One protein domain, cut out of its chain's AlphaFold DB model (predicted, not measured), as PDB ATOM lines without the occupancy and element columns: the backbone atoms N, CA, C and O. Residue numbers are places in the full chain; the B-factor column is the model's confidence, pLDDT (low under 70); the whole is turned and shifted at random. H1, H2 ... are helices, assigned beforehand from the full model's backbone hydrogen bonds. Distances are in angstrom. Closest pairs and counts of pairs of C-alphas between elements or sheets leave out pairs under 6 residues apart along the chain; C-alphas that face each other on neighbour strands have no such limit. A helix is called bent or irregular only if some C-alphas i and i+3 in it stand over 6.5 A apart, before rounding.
ATOM      1  N   GLN A 107     172.975 136.473 193.623       69.62
ATOM      2  CA  GLN A 107     174.268 137.120 193.848       69.62
ATOM      3  C   GLN A 107     175.282 136.852 192.716       69.62
ATOM      4  O   GLN A 107     175.930 137.786 192.246       69.62
ATOM      5  N   ASP A 108     175.340 135.621 192.195       71.44
ATOM      6  CA  ASP A 108     176.295 135.230 191.143       71.44
ATOM      7  C   ASP A 108     176.014 135.870 189.773       71.44
ATOM      8  O   ASP A 108     176.944 136.250 189.053       71.44
ATOM      9  N   SER A 109     174.741 136.002 189.383       73.75
ATOM     10  CA  SER A 109     174.362 136.673 188.129       73.75
ATOM     11  C   SER A 109     174.523 138.183 188.244       73.75
ATOM     12  O   SER A 109     175.021 138.816 187.312       73.75
ATOM     13  N   SER A 110     174.178 138.746 189.403       77.00
ATOM     14  CA  SER A 110     174.328 140.170 189.697       77.00
ATOM     15  C   SER A 110     175.794 140.614 189.640       77.00
ATOM     16  O   SER A 110     176.117 141.588 188.963       77.00
ATOM     17  N   GLN A 111     176.716 139.847 190.233       83.19
ATOM     18  CA  GLN A 111     178.144 140.185 190.245       83.19
ATOM     19  C   GLN A 111     178.768 140.205 188.836       83.19
ATOM     20  O   GLN A 111     179.487 141.145 188.482       83.19
ATOM     21  N   LYS A 112     178.479 139.198 187.998       86.88
ATOM     22  CA  LYS A 112     178.966 139.162 186.605       86.88
ATOM     23  C   LYS A 112     178.405 140.320 185.783       86.88
ATOM     24  O   LYS A 112     179.160 140.984 185.077       86.88
ATOM     25  N   PHE A 113     177.105 140.577 185.911       87.44
ATOM     26  CA  PHE A 113     176.425 141.649 185.192       87.44
ATOM     27  C   PHE A 113     176.961 143.035 185.581       87.44
ATOM     28  O   PHE A 113     177.306 143.826 184.707       87.44
ATOM     29  N   LEU A 114     177.124 143.306 186.881       88.00
ATOM     30  CA  LEU A 114     177.690 144.564 187.379       88.00
ATOM     31  C   LEU A 114     179.126 144.781 186.893       88.00
ATOM     32  O   LEU A 114     179.464 145.882 186.467       88.00
ATOM     33  N   THR A 115     179.955 143.733 186.893       89.44
ATOM     34  CA  THR A 115     181.334 143.813 186.378       89.44
ATOM     35  C   THR A 115     181.344 144.249 184.909       89.44
ATOM     36  O   THR A 115     182.074 145.168 184.548       89.44
ATOM     37  N   GLN A 116     180.488 143.652 184.070       90.56
ATOM     38  CA  GLN A 116     180.367 144.017 182.653       90.56
ATOM     39  C   GLN A 116     179.850 145.449 182.454       90.56
ATOM     40  O   GLN A 116     180.361 146.165 181.592       90.56
ATOM     41  N   LEU A 117     178.885 145.892 183.268       91.31
ATOM     42  CA  LEU A 117     178.338 147.250 183.200       91.31
ATOM     43  C   LEU A 117     179.401 148.315 183.522       91.31
ATOM     44  O   LEU A 117     179.466 149.354 182.864       91.31
ATOM     45  N   ILE A 118     180.261 148.042 184.509       90.56
ATOM     46  CA  ILE A 118     181.376 148.926 184.872       90.56
ATOM     47  C   ILE A 118     182.384 148.992 183.729       90.56
ATOM     48  O   ILE A 118     182.769 150.086 183.333       90.56
ATOM     49  N   VAL A 119     182.777 147.846 183.160       91.50
ATOM     50  CA  VAL A 119     183.698 147.802 182.012       91.50
ATOM     51  C   VAL A 119     183.144 148.609 180.837       91.50
ATOM     52  O   VAL A 119     183.882 149.392 180.243       91.50
ATOM     53  N   GLN A 120     181.847 148.489 180.535       92.12
ATOM     54  CA  GLN A 120     181.196 149.292 179.497       92.12
ATOM     55  C   GLN A 120     181.309 150.799 179.785       92.12
ATOM     56  O   GLN A 120     181.649 151.564 178.884       92.12
ATOM     57  N   GLY A 121     181.070 151.227 181.029       91.19
ATOM     58  CA  GLY A 121     181.228 152.626 181.437       91.19
ATOM     59  C   GLY A 121     182.672 153.125 181.322       91.19
ATOM     60  O   GLY A 121     182.905 154.202 180.777       91.19
ATOM     61  N   LEU A 122     183.647 152.324 181.765       89.19
ATOM     62  CA  LEU A 122     185.077 152.645 181.662       89.19
ATOM     63  C   LEU A 122     185.520 152.815 180.201       89.19
ATOM     64  O   LEU A 122     186.247 153.754 179.885       89.19
ATOM     65  N   LEU A 123     185.035 151.953 179.300       88.94
ATOM     66  CA  LEU A 123     185.308 152.044 177.861       88.94
ATOM     67  C   LEU A 123     184.680 153.279 177.199       88.94
ATOM     68  O   LEU A 123     185.203 153.737 176.187       88.94
ATOM     69  N   MET A 124     183.583 153.820 177.740       89.94
ATOM     70  CA  MET A 124     182.979 155.059 177.232       89.94
ATOM     71  C   MET A 124     183.662 156.323 177.771       89.94
ATOM     72  O   MET A 124     183.715 157.317 177.054       89.94
ATOM     73  N   LEU A 125     184.170 156.297 179.010       89.00
ATOM     74  CA  LEU A 125     184.809 157.458 179.646       89.00
ATOM     75  C   LEU A 125     186.285 157.619 179.243       89.00
ATOM     76  O   LEU A 125     186.714 158.730 178.957       89.00
ATOM     77  N   LEU A 126     187.059 156.526 179.193       85.38
ATOM     78  CA  LEU A 126     188.494 156.509 178.836       85.38
ATOM     79  C   LEU A 126     189.412 157.425 179.680       85.38
ATOM     80  O   LEU A 126     190.539 157.739 179.269       85.38
ATOM     81  N   GLU A 127     188.963 157.813 180.872       86.81
ATOM     82  CA  GLU A 127     189.701 158.643 181.827       86.81
ATOM     83  C   GLU A 127     190.626 157.813 182.734       86.81
ATOM     84  O   GLU A 127     190.522 156.588 182.810       86.81
ATOM     85  N   THR A 128     191.573 158.481 183.398       83.50
ATOM     86  CA  THR A 128     192.530 157.850 184.325       83.50
ATOM     87  C   THR A 128     191.937 157.575 185.702       83.50
ATOM     88  O   THR A 128     192.310 156.594 186.337       83.50
ATOM     89  N   GLU A 129     191.012 158.417 186.163       86.62
ATOM     90  CA  GLU A 129     190.341 158.275 187.456       86.62
ATOM     91  C   GLU A 129     188.828 158.275 187.244       86.62
ATOM     92  O   GLU A 129     188.290 159.160 186.589       86.62
ATOM     93  N   VAL A 130     188.130 157.277 187.792       88.31
ATOM     94  CA  VAL A 130     186.676 157.130 187.642       88.31
ATOM     95  C   VAL A 130     186.047 156.846 188.999       88.31
ATOM     96  O   VAL A 130     186.464 155.937 189.715       88.31
ATOM     97  N   VAL A 131     185.005 157.603 189.340       89.81
ATOM     98  CA  VAL A 131     184.247 157.431 190.585       89.81
ATOM     99  C   VAL A 131     182.935 156.708 190.291       89.81
ATOM    100  O   VAL A 131     182.061 157.234 189.602       89.81
ATOM    101  N   VAL A 132     182.766 155.503 190.841       89.00
ATOM    102  CA  VAL A 132     181.547 154.697 190.671       89.00
ATOM    103  C   VAL A 132     180.573 154.978 191.814       89.00
ATOM    104  O   VAL A 132     180.883 154.747 192.981       89.00
ATOM    105  N   ARG A 133     179.366 155.455 191.488       91.06
ATOM    106  CA  ARG A 133     178.280 155.651 192.460       91.06
ATOM    107  C   ARG A 133     177.328 154.465 192.429       91.06
ATOM    108  O   ARG A 133     176.854 154.079 191.366       91.06
ATOM    109  N   CYS A 134     176.998 153.933 193.599       89.31
ATOM    110  CA  CYS A 134     176.123 152.776 193.723       89.31
ATOM    111  C   CYS A 134     175.135 152.886 194.881       89.31
ATOM    112  O   CYS A 134     175.185 153.821 195.684       89.31
ATOM    113  N   ARG A 135     174.209 151.925 194.949       88.19
ATOM    114  CA  ARG A 135     173.280 151.787 196.068       88.19
ATOM    115  C   ARG A 135     174.015 151.212 197.277       88.19
ATOM    116  O   ARG A 135     174.850 150.326 197.141       88.19
ATOM    117  N   GLN A 136     173.639 151.658 198.476       87.69
ATOM    118  CA  GLN A 136     174.271 151.219 199.725       87.69
ATOM    119  C   GLN A 136     174.217 149.695 199.944       87.69
ATOM    120  O   GLN A 136     175.144 149.130 200.515       87.69
ATOM    121  N   SER A 137     173.168 149.023 199.458       84.50
ATOM    122  CA  SER A 137     173.045 147.559 199.506       84.50
ATOM    123  C   SER A 137     174.112 146.834 198.684       84.50
ATOM    124  O   SER A 137     174.483 145.715 199.026       84.50
ATOM    125  N   ASP A 138     174.627 147.479 197.637       84.31
ATOM    126  CA  ASP A 138     175.437 146.835 196.602       84.31
ATOM    127  C   ASP A 138     176.933 147.154 196.766       84.31
ATOM    128  O   ASP A 138     177.759 146.587 196.052       84.31
ATOM    129  N   SER A 139     177.301 148.005 197.738       85.56
ATOM    130  CA  SER A 139     178.685 148.453 197.996       85.56
ATOM    131  C   SER A 139     179.665 147.285 198.101       85.56
ATOM    132  O   SER A 139     180.685 147.262 197.421       85.56
ATOM    133  N   LYS A 140     179.315 146.262 198.891       84.75
ATOM    134  CA  LYS A 140     180.179 145.093 199.122       84.75
ATOM    135  C   LYS A 140     180.383 144.246 197.864       84.75
ATOM    136  O   LYS A 140     181.459 143.698 197.657       84.75
ATOM    137  N   ILE A 141     179.344 144.119 197.033       84.19
ATOM    138  CA  ILE A 141     179.407 143.355 195.779       84.19
ATOM    139  C   ILE A 141     180.274 144.116 194.774       84.19
ATOM    140  O   ILE A 141     181.112 143.524 194.099       84.19
ATOM    141  N   LEU A 142     180.117 145.438 194.718       85.94
ATOM    142  CA  LEU A 142     180.880 146.298 193.825       85.94
ATOM    143  C   LEU A 142     182.362 146.357 194.170       85.94
ATOM    144  O   LEU A 142     183.176 146.238 193.260       85.94
ATOM    145  N   GLU A 143     182.719 146.457 195.450       86.06
ATOM    146  CA  GLU A 143     184.117 146.386 195.898       86.06
ATOM    147  C   GLU A 143     184.814 145.116 195.383       86.06
ATOM    148  O   GLU A 143     185.941 145.185 194.893       86.06
ATOM    149  N   ALA A 144     184.116 143.974 195.381       85.44
ATOM    150  CA  ALA A 144     184.632 142.722 194.827       85.44
ATOM    151  C   ALA A 144     184.718 142.716 193.284       85.44
ATOM    152  O   ALA A 144     185.565 142.025 192.713       85.44
ATOM    153  N   CYS A 145     183.865 143.475 192.588       86.62
ATOM    154  CA  CYS A 145     183.847 143.573 191.123       86.62
ATOM    155  C   CYS A 145     184.906 144.522 190.547       86.62
ATOM    156  O   CYS A 145     185.334 144.316 189.410       86.62
ATOM    157  N   LEU A 146     185.322 145.557 191.286       86.56
ATOM    158  CA  LEU A 146     186.187 146.629 190.767       86.56
ATOM    159  C   LEU A 146     187.526 146.107 190.231       86.56
ATOM    160  O   LEU A 146     187.943 146.490 189.135       86.56
ATOM    161  N   GLN A 147     188.164 145.179 190.949       86.19
ATOM    162  CA  GLN A 147     189.439 144.598 190.522       86.19
ATOM    163  C   GLN A 147     189.290 143.779 189.227       86.19
ATOM    164  O   GLN A 147     190.128 143.851 188.323       86.19
ATOM    165  N   GLY A 148     188.192 143.024 189.116       86.38
ATOM    166  CA  GLY A 148     187.850 142.259 187.917       86.38
ATOM    167  C   GLY A 148     187.518 143.157 186.722       86.38
ATOM    168  O   GLY A 148     187.939 142.880 185.604       86.38
ATOM    169  N   ALA A 149     186.816 144.267 186.952       88.38
ATOM    170  CA  ALA A 149     186.482 145.226 185.905       88.38
ATOM    171  C   ALA A 149     187.724 145.978 185.391       88.38
ATOM    172  O   ALA A 149     187.896 146.113 184.182       88.38
ATOM    173  N   SER A 150     188.623 146.411 186.283       86.38
ATOM    174  CA  SER A 150     189.875 147.091 185.909       86.38
ATOM    175  C   SER A 150     190.772 146.205 185.040       86.38
ATOM    176  O   SER A 150     191.237 146.627 183.982       86.38
ATOM    177  N   THR A 151     190.948 144.941 185.433       88.50
ATOM    178  CA  THR A 151     191.746 143.975 184.660       88.50
ATOM    179  C   THR A 151     191.130 143.668 183.294       88.50
ATOM    180  O   THR A 151     191.852 143.604 182.295       88.50
ATOM    181  N   GLN A 152     189.803 143.532 183.213       88.31
ATOM    182  CA  GLN A 152     189.099 143.361 181.938       88.31
ATOM    183  C   GLN A 152     189.234 144.593 181.036       88.31
ATOM    184  O   GLN A 152     189.542 144.443 179.856       88.31
ATOM    185  N   TYR A 153     189.074 145.799 181.583       87.31
ATOM    186  CA  TYR A 153     189.263 147.049 180.846       87.31
ATOM    187  C   TYR A 153     190.686 147.168 180.280       87.31
ATOM    188  O   TYR A 153     190.843 147.359 179.074       87.31
ATOM    189  N   ALA A 154     191.713 146.960 181.109       85.94
ATOM    190  CA  ALA A 154     193.113 147.009 180.685       85.94
ATOM    191  C   ALA A 154     193.415 145.979 179.583       85.94
ATOM    192  O   ALA A 154     194.120 146.273 178.617       85.94
ATOM    193  N   THR A 155     192.832 144.779 179.686       89.25
ATOM    194  CA  THR A 155     192.960 143.738 178.657       89.25
ATOM    195  C   THR A 155     192.327 144.188 177.341       89.25
ATOM    196  O   THR A 155     192.978 144.122 176.301       89.25
ATOM    197  N   ILE A 156     191.093 144.699 177.378       86.94
ATOM    198  CA  ILE A 156     190.363 145.148 176.184       86.94
ATOM    199  C   ILE A 156     191.087 146.319 175.508       86.94
ATOM    200  O   ILE A 156     191.276 146.295 174.291       86.94
ATOM    201  N   ILE A 157     191.542 147.311 176.278       85.00
ATOM    202  CA  ILE A 157     192.295 148.462 175.759       85.00
ATOM    203  C   ILE A 157     193.604 148.007 175.115       85.00
ATOM    204  O   ILE A 157     193.904 148.416 173.991       85.00
ATOM    205  N   LYS A 158     194.347 147.109 175.770       85.12
ATOM    206  CA  LYS A 158     195.602 146.566 175.241       85.12
ATOM    207  C   LYS A 158     195.388 145.779 173.947       85.12
ATOM    208  O   LYS A 158     196.188 145.908 173.026       85.12
ATOM    209  N   THR A 159     194.309 145.001 173.848       86.31
ATOM    210  CA  THR A 159     193.966 144.254 172.628       86.31
ATOM    211  C   THR A 159     193.534 145.171 171.481       86.31
ATOM    212  O   THR A 159     193.883 144.906 170.336       86.31
ATOM    213  N   GLN A 160     192.785 146.237 171.767       81.62
ATOM    214  CA  GLN A 160     192.178 147.098 170.742       81.62
ATOM    215  C   GLN A 160     193.091 148.242 170.285       81.62
ATOM    216  O   GLN A 160     193.072 148.618 169.118       81.62
ATOM    217  N   THR A 161     193.885 148.815 171.191       75.00
ATOM    218  CA  THR A 161     194.675 150.031 170.919       75.00
ATOM    219  C   THR A 161     196.182 149.827 171.061       75.00
ATOM    220  O   THR A 161     196.950 150.713 170.704       75.00
ATOM    221  N   GLY A 162     196.629 148.684 171.597       67.94
ATOM    222  CA  GLY A 162     198.046 148.411 171.865       67.94
ATOM    223  C   GLY A 162     198.659 149.259 172.990       67.94
ATOM    224  O   GLY A 162     199.803 149.021 173.374       67.94
ATOM    225  N   ALA A 163     197.911 150.217 173.545       67.12
ATOM    226  CA  ALA A 163     198.324 151.048 174.664       67.12
ATOM    227  C   ALA A 163     198.018 150.356 176.002       67.12
ATOM    228  O   ALA A 163     197.008 149.665 176.138       67.12
ATOM    229  N   ALA A 164     198.887 150.543 176.996       60.28
ATOM    230  CA  ALA A 164     198.634 150.117 178.370       60.28
ATOM    231  C   ALA A 164     198.049 151.297 179.160       60.28
ATOM    232  O   ALA A 164     198.691 152.344 179.261       60.28
ATOM    233  N   LYS A 165     196.840 151.117 179.691       55.38
ATOM    234  CA  LYS A 165     196.196 151.993 180.672       55.38
ATOM    235  C   LYS A 165     195.720 151.148 181.841       55.38
ATOM    236  O   LYS A 165     195.259 150.014 181.574       55.38
TER     237      LYS A 165
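This is residues 107 to 165 of the 165 residues of the protein "Hypothetical protein" of Polarella glacialis (UniProt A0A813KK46). The long helix H2 and the shorter H1 cross as an X, and residues 126 to 135 run back from the end of H1 to the start of H2. The printed part has 59 residues with two named helices, H1 then H2, and no named strand: all helix. It is compact, radius of gyration of the C-alphas 11.8 A, but elongated, 37 by 21 by 15 A.

Start with H2, residues 136 to 161, which has a kink of 51 degrees near residue 144 and is irregular, C-alphas 137 and 140 being 7.6 A apart. With residues 141 to 153 alone it touches H1, residues 107 to 125; look at their closest C-alphas, Thr 115 and Ala 149, 5.4 A apart. They run the same way at a steep tilt of 50 degrees. Every O i to N i+4 pair is within hydrogen-bond range in H1, 17 of 22 in H2.

Find C-alpha 136 at (174.271, 151.219, 199.725); H2 runs 35.3 A to C-alpha 161. H1 runs 27.0 A from C-alpha 107 at (174.268, 137.120, 193.848) to C-alpha 125.

The farthest C-alphas, Ser 137 and Gly 162, are 37.3 A apart. The printed part has no cut, and its link is short. Confidence is under 70 at residues 107 and 162 to 165.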